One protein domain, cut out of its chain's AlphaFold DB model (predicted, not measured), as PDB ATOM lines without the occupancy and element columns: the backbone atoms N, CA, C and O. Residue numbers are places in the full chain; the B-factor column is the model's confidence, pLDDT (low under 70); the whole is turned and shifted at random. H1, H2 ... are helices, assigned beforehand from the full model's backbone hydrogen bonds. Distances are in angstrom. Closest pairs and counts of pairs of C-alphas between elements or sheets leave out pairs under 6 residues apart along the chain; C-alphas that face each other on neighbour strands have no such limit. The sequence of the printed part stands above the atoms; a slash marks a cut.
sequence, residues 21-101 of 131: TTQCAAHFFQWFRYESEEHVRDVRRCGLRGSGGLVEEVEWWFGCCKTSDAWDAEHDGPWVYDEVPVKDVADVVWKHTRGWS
ATOM      1  N   THR A  21      19.163   9.255 -21.120       95.12
ATOM      2  CA  THR A  21      19.449   7.871 -21.527       95.12
ATOM      3  C   THR A  21      19.821   7.772 -23.004       95.12
ATOM      4  O   THR A  21      20.790   7.106 -23.360       95.12
ATOM      5  N   THR A  22      19.068   8.430 -23.884       95.50
ATOM      6  CA  THR A  22      19.334   8.447 -25.330       95.50
ATOM      7  C   THR A  22      20.571   9.266 -25.676       95.50
ATOM      8  O   THR A  22      21.279   8.902 -26.614       95.50
ATOM      9  N   GLN A  23      20.881  10.307 -24.898       93.00
ATOM     10  CA  GLN A  23      22.156  11.017 -24.992       93.00
ATOM     11  C   GLN A  23      23.331  10.109 -24.602       93.00
ATOM     12  O   GLN A  23      24.269   9.953 -25.383       93.00
ATOM     13  N   CYS A  24      23.243   9.436 -23.450       92.44
ATOM     14  CA  CYS A  24      24.254   8.484 -22.989       92.44
ATOM     15  C   CYS A  24      24.460   7.345 -23.998       92.44
ATOM     16  O   CYS A  24      25.591   6.969 -24.291       92.44
ATOM     17  N   ALA A  25      23.374   6.823 -24.576       94.94
ATOM     18  CA  ALA A  25      23.434   5.805 -25.620       94.94
ATOM     19  C   ALA A  25      24.136   6.306 -26.885       94.94
ATOM     20  O   ALA A  25      24.902   5.554 -27.483       94.94
ATOM     21  N   ALA A  26      23.913   7.560 -27.284       93.19
ATOM     22  CA  ALA A  26      24.627   8.165 -28.403       93.19
ATOM     23  C   ALA A  26      26.132   8.301 -28.117       93.19
ATOM     24  O   ALA A  26      26.935   7.978 -28.988       93.19
ATOM     25  N   HIS A  27      26.515   8.708 -26.903       90.75
ATOM     26  CA  HIS A  27      27.922   8.824 -26.498       90.75
ATOM     27  C   HIS A  27      28.615   7.457 -26.468       90.75
ATOM     28  O   HIS A  27      29.640   7.279 -27.125       90.75
ATOM     29  N   PHE A  28      28.011   6.479 -25.786       91.88
ATOM     30  CA  PHE A  28      28.506   5.102 -25.765       91.88
ATOM     31  C   PHE A  28      28.683   4.577 -27.186       91.88
ATOM     32  O   PHE A  28      29.731   4.045 -27.532       91.88
ATOM     33  N   PHE A  29      27.667   4.752 -28.033       93.31
ATOM     34  CA  PHE A  29      27.697   4.192 -29.373       93.31
ATOM     35  C   PHE A  29      28.732   4.868 -30.275       93.31
ATOM     36  O   PHE A  29      29.361   4.200 -31.095       93.31
ATOM     37  N   GLN A  30      28.944   6.174 -30.100       90.12
ATOM     38  CA  GLN A  30      29.982   6.920 -30.801       90.12
ATOM     39  C   GLN A  30      31.392   6.459 -30.412       90.12
ATOM     40  O   GLN A  30      32.266   6.488 -31.270       90.12
ATOM     41  N   TRP A  31      31.611   6.013 -29.174       89.69
ATOM     42  CA  TRP A  31      32.852   5.346 -28.773       89.69
ATOM     43  C   TRP A  31      32.920   3.914 -29.332       89.69
ATOM     44  O   TRP A  31      33.832   3.586 -30.088       89.69
ATOM     45  N   PHE A  32      31.898   3.098 -29.064       91.25
ATOM     46  CA  PHE A  32      31.862   1.665 -29.373       91.25
ATOM     47  C   PHE A  32      32.059   1.348 -30.862       91.25
ATOM     48  O   PHE A  32      32.645   0.334 -31.224       91.25
ATOM     49  N   ARG A  33      31.602   2.220 -31.765       90.44
ATOM     50  CA  ARG A  33      31.803   2.046 -33.216       90.44
ATOM     51  C   ARG A  33      33.262   2.132 -33.682       90.44
ATOM     52  O   ARG A  33      33.524   1.786 -34.831       90.44
ATOM     53  N   TYR A  34      34.164   2.671 -32.859       88.12
ATOM     54  CA  TYR A  34      35.597   2.743 -33.154       88.12
ATOM     55  C   TYR A  34      36.369   1.542 -32.607       88.12
ATOM     56  O   TYR A  34      37.552   1.398 -32.922       88.12
ATOM     57  N   GLU A  35      35.712   0.674 -31.836       90.25
ATOM     58  CA  GLU A  35      36.291  -0.594 -31.418       90.25
ATOM     59  C   GLU A  35      36.557  -1.512 -32.615       90.25
ATOM     60  O   GLU A  35      36.016  -1.344 -33.713       90.25
ATOM     61  N   SER A  36      37.418  -2.505 -32.399       91.38
ATOM     62  CA  SER A  36      37.787  -3.454 -33.451       91.38
ATOM     63  C   SER A  36      36.571  -4.205 -34.017       91.38
ATOM     64  O   SER A  36      35.582  -4.456 -33.327       91.38
ATOM     65  N   GLU A  37      36.659  -4.624 -35.283       92.38
ATOM     66  CA  GLU A  37      35.595  -5.394 -35.942       92.38
ATOM     67  C   GLU A  37      35.266  -6.696 -35.205       92.38
ATOM     68  O   GLU A  37      34.095  -7.050 -35.049       92.38
ATOM     69  N   GLU A  38      36.306  -7.406 -34.765       94.19
ATOM     70  CA  GLU A  38      36.193  -8.616 -33.947       94.19
ATOM     71  C   GLU A  38      35.465  -8.300 -32.636       94.19
ATOM     72  O   GLU A  38      34.452  -8.933 -32.339       94.19
ATOM     73  N   HIS A  39      35.904  -7.213 -31.989       93.81
ATOM     74  CA  HIS A  39      35.255  -6.464 -30.909       93.81
ATOM     75  C   HIS A  39      33.726  -6.466 -30.987       93.81
ATOM     76  O   HIS A  39      32.972  -7.170 -30.307       93.81
ATOM     77  N   VAL A  40      33.277  -5.645 -31.932       93.06
ATOM     78  CA  VAL A  40      31.872  -5.337 -32.173       93.06
ATOM     79  C   VAL A  40      31.086  -6.593 -32.553       93.06
ATOM     80  O   VAL A  40      29.935  -6.755 -32.139       93.06
ATOM     81  N   ARG A  41      31.665  -7.503 -33.345       92.25
ATOM     82  CA  ARG A  41      30.987  -8.745 -33.745       92.25
ATOM     83  C   ARG A  41      30.727  -9.668 -32.567       92.25
ATOM     84  O   ARG A  41      29.628 -10.226 -32.491       92.25
ATOM     85  N   ASP A  42      31.691  -9.815 -31.670       93.56
ATOM     86  CA  ASP A  42      31.572 -10.703 -30.521       93.56
ATOM     87  C   ASP A  42      30.525 -10.195 -29.528       93.56
ATOM     88  O   ASP A  42      29.595 -10.941 -29.201       93.56
ATOM     89  N   VAL A  43      30.552  -8.902 -29.187       92.81
ATOM     90  CA  VAL A  43      29.522  -8.272 -28.340       92.81
ATOM     91  C   VAL A  43      28.123  -8.454 -28.935       92.81
ATOM     92  O   VAL A  43      27.160  -8.814 -28.248       92.81
ATOM     93  N   ARG A  44      27.985  -8.278 -30.255       90.88
ATOM     94  CA  ARG A  44      26.704  -8.472 -30.950       90.88
ATOM     95  C   ARG A  44      26.242  -9.923 -30.971       90.88
ATOM     96  O   ARG A  44      25.036 -10.160 -30.873       90.88
ATOM     97  N   ARG A  45      27.164 -10.880 -31.113       92.00
ATOM     98  CA  ARG A  45      26.871 -12.320 -31.059       92.00
ATOM     99  C   ARG A  45      26.340 -12.709 -29.681       92.00
ATOM    100  O   ARG A  45      25.386 -13.481 -29.606       92.00
ATOM    101  N   CYS A  46      26.913 -12.150 -28.619       93.62
ATOM    102  CA  CYS A  46      26.451 -12.343 -27.244       93.62
ATOM    103  C   CYS A  46      25.109 -11.634 -26.965       93.62
ATOM    104  O   CYS A  46      24.317 -12.080 -26.131       93.62
ATOM    105  N   GLY A  47      24.793 -10.585 -27.725       92.06
ATOM    106  CA  GLY A  47      23.489  -9.927 -27.723       92.06
ATOM    107  C   GLY A  47      23.287  -8.994 -26.529       92.06
ATOM    108  O   GLY A  47      24.236  -8.556 -25.889       92.06
ATOM    109  N   LEU A  48      22.030  -8.651 -26.219       93.75
ATOM    110  CA  LEU A  48      21.735  -7.646 -25.186       93.75
ATOM    111  C   LEU A  48      22.146  -8.080 -23.768       93.75
ATOM    112  O   LEU A  48      22.659  -7.263 -23.016       93.75
ATOM    113  N   ARG A  49      21.876  -9.334 -23.381       91.44
ATOM    114  CA  ARG A  49      22.069  -9.832 -22.000       91.44
ATOM    115  C   ARG A  49      22.933 -11.094 -21.900       91.44
ATOM    116  O   ARG A  49      22.964 -11.708 -20.838       91.44
ATOM    117  N   GLY A  50      23.534 -11.545 -22.999       89.25
ATOM    118  CA  GLY A  50      24.495 -12.645 -22.934       89.25
ATOM    119  C   GLY A  50      25.791 -12.183 -22.273       89.25
ATOM    120  O   GLY A  50      26.078 -10.989 -22.268       89.25
ATOM    121  N   SER A  51      26.562 -13.126 -21.733       93.56
ATOM    122  CA  SER A  51      27.899 -12.826 -21.207       93.56
ATOM    123  C   SER A  51      28.804 -12.328 -22.337       93.56
ATOM    124  O   SER A  51      28.793 -12.904 -23.427       93.56
ATOM    125  N   GLY A  52      29.522 -11.230 -22.104       91.25
ATOM    126  CA  GLY A  52      30.228 -10.443 -23.118       91.25
ATOM    127  C   GLY A  52      29.303  -9.626 -24.027       91.25
ATOM    128  O   GLY A  52      29.702  -9.240 -25.117       91.25
ATOM    129  N   GLY A  53      28.035  -9.442 -23.650       94.12
ATOM    130  CA  GLY A  53      27.031  -8.712 -24.425       94.12
ATOM    131  C   GLY A  53      26.976  -7.214 -24.116       94.12
ATOM    132  O   GLY A  53      27.724  -6.692 -23.295       94.12
ATOM    133  N   LEU A  54      26.026  -6.512 -24.740       95.56
ATOM    134  CA  LEU A  54      25.932  -5.044 -24.672       95.56
ATOM    135  C   LEU A  54      25.781  -4.478 -23.255       95.56
ATOM    136  O   LEU A  54      26.264  -3.384 -23.000       95.56
ATOM    137  N   VAL A  55      25.081  -5.164 -22.346       96.56
ATOM    138  CA  VAL A  55      24.954  -4.678 -20.960       96.56
ATOM    139  C   VAL A  55      26.312  -4.658 -20.259       96.56
ATOM    140  O   VAL A  55      26.633  -3.655 -19.633       96.56
ATOM    141  N   GLU A  56      27.102  -5.726 -20.396       95.31
ATOM    142  CA  GLU A  56      28.443  -5.800 -19.802       95.31
ATOM    143  C   GLU A  56      29.396  -4.805 -20.476       95.31
ATOM    144  O   GLU A  56      30.181  -4.156 -19.794       95.31
ATOM    145  N   GLU A  57      29.271  -4.607 -21.791       95.00
ATOM    146  CA  GLU A  57      30.063  -3.623 -22.537       95.00
ATOM    147  C   GLU A  57      29.796  -2.184 -22.068       95.00
ATOM    148  O   GLU A  57      30.721  -1.406 -21.840       95.00
ATOM    149  N   VAL A  58      28.521  -1.824 -21.877       93.50
ATOM    150  CA  VAL A  58      28.153  -0.507 -21.340       93.50
ATOM    151  C   VAL A  58      28.631  -0.374 -19.893       93.50
ATOM    152  O   VAL A  58      29.153   0.675 -19.528       93.50
ATOM    153  N   GLU A  59      28.497  -1.412 -19.066       92.12
ATOM    154  CA  GLU A  59      28.999  -1.398 -17.685       92.12
ATOM    155  C   GLU A  59      30.518  -1.191 -17.633       92.12
ATOM    156  O   GLU A  59      31.007  -0.369 -16.855       92.12
ATOM    157  N   TRP A  60      31.259  -1.881 -18.500       90.94
ATOM    158  CA  TRP A  60      32.702  -1.720 -18.638       90.94
ATOM    159  C   TRP A  60      33.069  -0.298 -19.068       90.94
ATOM    160  O   TRP A  60      33.930   0.323 -18.444       90.94
ATOM    161  N   TRP A  61      32.365   0.261 -20.055       89.06
ATOM    162  CA  TRP A  61      32.589   1.632 -20.522       89.06
ATOM    163  C   TRP A  61      32.330   2.674 -19.421       89.06
ATOM    164  O   TRP A  61      33.121   3.608 -19.250       89.06
ATOM    165  N   PHE A  62      31.287   2.468 -18.605       86.50
ATOM    166  CA  PHE A  62      31.044   3.232 -17.371       86.50
ATOM    167  C   PHE A  62      32.151   3.032 -16.317       86.50
ATOM    168  O   PHE A  62      32.345   3.882 -15.449       86.50
ATOM    169  N   GLY A  63      32.876   1.915 -16.354       81.75
ATOM    170  CA  GLY A  63      34.038   1.639 -15.509       81.75
ATOM    171  C   GLY A  63      35.297   2.388 -15.950       81.75
ATOM    172  O   GLY A  63      35.998   2.941 -15.098       81.75
ATOM    173  N   CYS A  64      35.554   2.479 -17.259       77.19
ATOM    174  CA  CYS A  64      36.710   3.185 -17.841       77.19
ATOM    175  C   CYS A  64      36.759   4.675 -17.490       77.19
ATOM    176  O   CYS A  64      37.832   5.269 -17.397       77.19
ATOM    177  N   CYS A  65      35.598   5.254 -17.207       66.38
ATOM    178  CA  CYS A  65      35.402   6.539 -16.543       66.38
ATOM    179  C   CYS A  65      36.323   6.789 -15.345       66.38
ATOM    180  O   CYS A  65      36.778   7.907 -15.121       66.38
ATOM    181  N   LYS A  66      36.561   5.753 -14.536       60.22
ATOM    182  CA  LYS A  66      37.294   5.849 -13.268       60.22
ATOM    183  C   LYS A  66      38.806   5.705 -13.457       60.22
ATOM    184  O   LYS A  66      39.548   5.888 -12.497       60.22
ATOM    185  N   THR A  67      39.254   5.363 -14.669       60.88
ATOM    186  CA  THR A  67      40.643   4.985 -14.976       60.88
ATOM    187  C   THR A  67      41.237   5.709 -16.196       60.88
ATOM    188  O   THR A  67      42.305   5.318 -16.644       60.88
ATOM    189  N   SER A  68      40.575   6.775 -16.671       54.84
ATOM    190  CA  SER A  68      41.090   7.908 -17.477       54.84
ATOM    191  C   SER A  68      41.299   7.828 -19.002       54.84
ATOM    192  O   SER A  68      41.726   8.838 -19.546       54.84
ATOM    193  N   ASP A  69      40.926   6.765 -19.730       57.66
ATOM    194  CA  ASP A  69      41.263   6.704 -21.180       57.66
ATOM    195  C   ASP A  69      40.082   6.838 -22.168       57.66
ATOM    196  O   ASP A  69      40.301   7.104 -23.347       57.66
ATOM    197  N   ALA A  70      38.827   6.689 -21.726       57.06
ATOM    198  CA  ALA A  70      37.657   6.693 -22.624       57.06
ATOM    199  C   ALA A  70      36.836   8.001 -22.611       57.06
ATOM    200  O   ALA A  70      35.857   8.115 -23.349       57.06
ATOM    201  N   TRP A  71      37.211   8.973 -21.773       65.19
ATOM    202  CA  TRP A  71      36.395  10.151 -21.477       65.19
ATOM    203  C   TRP A  71      37.239  11.414 -21.339       65.19
ATOM    204  O   TRP A  71      38.249  11.414 -20.637       65.19
ATOM    205  N   ASP A  72      36.772  12.512 -21.931       63.22
ATOM    206  CA  ASP A  72      37.214  13.849 -21.543       63.22
ATOM    207  C   ASP A  72      36.515  14.217 -20.227       63.22
ATOM    208  O   ASP A  72      35.356  14.635 -20.199       63.22
ATOM    209  N   ALA A  73      37.216  14.000 -19.117       59.31
ATOM    210  CA  ALA A  73      36.692  14.239 -17.781       59.31
ATOM    211  C   ALA A  73      36.515  15.730 -17.434       59.31
ATOM    212  O   ALA A  73      36.043  16.001 -16.340       59.31
ATOM    213  N   GLU A  74      36.877  16.693 -18.290       58.97
ATOM    214  CA  GLU A  74      36.567  18.119 -18.074       58.97
ATOM    215  C   GLU A  74      35.308  18.562 -18.832       58.97
ATOM    216  O   GLU A  74      34.598  19.462 -18.372       58.97
ATOM    217  N   HIS A  75      34.999  17.920 -19.962       56.44
ATOM    218  CA  HIS A  75      33.918  18.348 -20.855       56.44
ATOM    219  C   HIS A  75      32.745  17.373 -20.968       56.44
ATOM    220  O   HIS A  75      31.600  17.821 -21.022       56.44
ATOM    221  N   ASP A  76      33.003  16.069 -20.939       57.78
ATOM    222  CA  ASP A  76      32.013  15.020 -21.219       57.78
ATOM    223  C   ASP A  76      31.948  13.977 -20.100       57.78
ATOM    224  O   ASP A  76      31.568  12.827 -20.314       57.78
ATOM    225  N   GLY A  77      32.334  14.378 -18.891       56.91
ATOM    226  CA  GLY A  77      32.526  13.454 -17.798       56.91
ATOM    227  C   GLY A  77      31.270  12.650 -17.408       56.91
ATOM    228  O   GLY A  77      30.142  13.152 -17.416       56.91
ATOM    229  N   PRO A  78      31.464  11.394 -16.992       56.84
ATOM    230  CA  PRO A  78      30.407  10.405 -16.785       56.84
ATOM    231  C   PRO A  78      29.509  10.674 -15.575       56.84
ATOM    232  O   PRO A  78      28.451  10.062 -15.480       56.84
ATOM    233  N   TRP A  79      29.858  11.627 -14.700       65.75
ATOM    234  CA  TRP A  79      28.986  12.053 -13.595       65.75
ATOM    235  C   TRP A  79      27.628  12.564 -14.095       65.75
ATOM    236  O   TRP A  79      26.631  12.497 -13.381       65.75
ATOM    237  N   VAL A  80      27.565  13.054 -15.342       74.19
ATOM    238  CA  VAL A  80      26.310  13.457 -15.990       74.19
ATOM    239  C   VAL A  80      25.371  12.258 -16.174       74.19
ATOM    240  O   VAL A  80      24.161  12.443 -16.259       74.19
ATOM    241  N   TYR A  81      25.905  11.034 -16.194       83.69
ATOM    242  CA  TYR A  81      25.172   9.792 -16.420       83.69
ATOM    243  C   TYR A  81      25.098   8.874 -15.193       83.69
ATOM    244  O   TYR A  81      24.583   7.768 -15.328       83.69
ATOM    245  N   ASP A  82      25.543   9.306 -14.006       78.19
ATOM    246  CA  ASP A  82      25.589   8.462 -12.794       78.19
ATOM    247  C   ASP A  82      24.225   7.846 -12.422       78.19
ATOM    248  O   ASP A  82      24.157   6.746 -11.873       78.19
ATOM    249  N   GLU A  83      23.126   8.531 -12.744       83.81
ATOM    250  CA  GLU A  83      21.762   8.055 -12.481       83.81
ATOM    251  C   GLU A  83      21.165   7.226 -13.633       83.81
ATOM    252  O   GLU A  83      20.060   6.690 -13.505       83.81
ATOM    253  N   VAL A  84      21.858   7.111 -14.771       90.62
ATOM    254  CA  VAL A  84      21.350   6.419 -15.959       90.62
ATOM    255  C   VAL A  84      21.582   4.909 -15.827       90.62
ATOM    256  O   VAL A  84      22.725   4.459 -15.747       90.62
ATOM    257  N   PRO A  85      20.529   4.072 -15.882       93.44
ATOM    258  CA  PRO A  85      20.708   2.628 -15.812       93.44
ATOM    259  C   PRO A  85      21.422   2.080 -17.058       93.44
ATOM    260  O   PRO A  85      20.905   2.181 -18.174       93.44
ATOM    261  N   VAL A  86      22.554   1.394 -16.858       93.69
ATOM    262  CA  VAL A  86      23.338   0.689 -17.901       93.69
ATOM    263  C   VAL A  86      22.445  -0.124 -18.842       93.69
ATOM    264  O   VAL A  86      22.557  -0.060 -20.066       93.69
ATOM    265  N   LYS A  87      21.493  -0.869 -18.271       96.25
ATOM    266  CA  LYS A  87      20.579  -1.729 -19.029       96.25
ATOM    267  C   LYS A  87      19.697  -0.956 -20.010       96.25
ATOM    268  O   LYS A  87      19.245  -1.529 -20.999       96.25
ATOM    269  N   ASP A  88      19.373   0.291 -19.703       96.94
ATOM    270  CA  ASP A  88      18.480   1.104 -20.524       96.94
ATOM    271  C   ASP A  88      19.259   1.768 -21.660       96.94
ATOM    272  O   ASP A  88      18.777   1.794 -22.790       96.94
ATOM    273  N   VAL A  89      20.510   2.161 -21.404       96.00
ATOM    274  CA  VAL A  89      21.474   2.555 -22.444       96.00
ATOM    275  C   VAL A  89      21.681   1.408 -23.439       96.00
ATOM    276  O   VAL A  89      21.466   1.578 -24.640       96.00
ATOM    277  N   ALA A  90      22.007   0.212 -22.939       96.88
ATOM    278  CA  ALA A  90      22.217  -0.978 -23.763       96.88
ATOM    279  C   ALA A  90      20.974  -1.343 -24.595       96.88
ATOM    280  O   ALA A  90      21.092  -1.718 -25.762       96.88
ATOM    281  N   ASP A  91      19.771  -1.205 -24.028       97.81
ATOM    282  CA  ASP A  91      18.513  -1.471 -24.735       97.81
ATOM    283  C   ASP A  91      18.253  -0.463 -25.867       97.81
ATOM    284  O   ASP A  91      17.812  -0.863 -26.949       97.81
ATOM    285  N   VAL A  92      18.569   0.822 -25.665       97.94
ATOM    286  CA  VAL A  92      18.501   1.841 -26.728       97.94
ATOM    287  C   VAL A  92      19.440   1.473 -27.876       97.94
ATOM    288  O   VAL A  92      18.997   1.413 -29.026       97.94
ATOM    289  N   VAL A  93      20.706   1.169 -27.573       96.56
ATOM    290  CA  VAL A  93      21.720   0.817 -28.583       96.56
ATOM    291  C   VAL A  93      21.330  -0.460 -29.326       96.56
ATOM    292  O   VAL A  93      21.362  -0.501 -30.557       96.56
ATOM    293  N   TRP A  94      20.895  -1.491 -28.600       96.25
ATOM    294  CA  TRP A  94      20.471  -2.760 -29.185       96.25
ATOM    295  C   TRP A  94      19.289  -2.593 -30.138       96.25
ATOM    296  O   TRP A  94      19.302  -3.123 -31.248       96.25
ATOM    297  N   LYS A  95      18.257  -1.843 -29.730       96.12
ATOM    298  CA  LYS A  95      17.092  -1.570 -30.582       96.12
ATOM    299  C   LYS A  95      17.478  -0.768 -31.816       96.12
ATOM    300  O   LYS A  95      16.964  -1.053 -32.895       96.12
ATOM    301  N   HIS A  96      18.368   0.206 -31.655       96.44
ATOM    302  CA  HIS A  96      18.808   1.083 -32.732       96.44
ATOM    303  C   HIS A  96      19.634   0.349 -33.797       96.44
ATOM    304  O   HIS A  96      19.432   0.561 -34.988       96.44
ATOM    305  N   THR A  97      20.508  -0.560 -33.367       95.00
ATOM    306  CA  THR A  97      21.460  -1.278 -34.235       95.00
ATOM    307  C   THR A  97      20.975  -2.668 -34.654       95.00
ATOM    308  O   THR A  97      21.713  -3.476 -35.232       95.00
ATOM    309  N   ARG A  98      19.713  -3.001 -34.362       90.81
ATOM    310  CA  ARG A  98      19.153  -4.314 -34.679       90.81
ATOM    311  C   ARG A  98      19.137  -4.535 -36.192       90.81
ATOM    312  O   ARG A  98      18.499  -3.798 -36.933       90.81
ATOM    313  N   GLY A  99      19.800  -5.603 -36.633       89.94
ATOM    314  CA  GLY A  99      19.889  -5.974 -38.049       89.94
ATOM    315  C   GLY A  99      20.984  -5.253 -38.838       89.94
ATOM    316  O   GLY A  99      21.150  -5.556 -40.013       89.94
ATOM    317  N   TRP A 100      21.755  -4.362 -38.210       93.69
ATOM    318  CA  TRP A 100      22.874  -3.688 -38.870       93.69
ATOM    319  C   TRP A 100      23.985  -4.684 -39.236       93.69
ATOM    320  O   TRP A 100      24.262  -5.647 -38.513       93.69
ATOM    321  N   SER A 101      24.639  -4.472 -40.364       91.56
ATOM    322  CA  SER A 101      25.925  -5.081 -40.711       91.56
ATOM    323  C   SER A 101      27.061  -4.409 -39.931       91.56
ATOM    324  O   SER A 101      26.828  -3.430 -39.239       91.56
TER     325      SER A 101
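Overview. This is residues 21 to 101 of the 131 residues of an uncharacterized protein of Rhizobium azooxidifex (UniProt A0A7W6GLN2). Helices H1, H3 and H5 cross as a core. H2 packs on H3 at one end; the long link, residues 65 to 77, and H4 lie at the other. The printed part, 81 residues with five named helices, is all helix and compact, radius of gyration of the C-alphas 12.1 A, spans 35 by 23 by 20 A.

Arrangement. H1, residues 21 to 32, touches H5, residues 86 to 96, about perpendicular at 74 degrees, C-alphas 25 and 89 closest, 4.9 A. H3, residues 54 to 64, touches H5 at a steep tilt of 54 degrees, C-alphas 55 and 90 closest, 5.4 A. It touches H2, residues 37 to 46, C-alphas 54 and 43 closest, 6.1 A. H4, residues 78 to 81, is near H1 and H3. In H1, H2, H3 and H5 every O i to N i+4 pair is within hydrogen-bond range.

Along the chain. H1 runs 15.9 A from C-alpha 21, (19.449, 7.871, -21.527); H5 ends at C-alpha 96, (18.808, 1.083, -32.732).

Size, cuts and confidence. The printed part has no cut; residues 65 to 79 are under pLDDT 70.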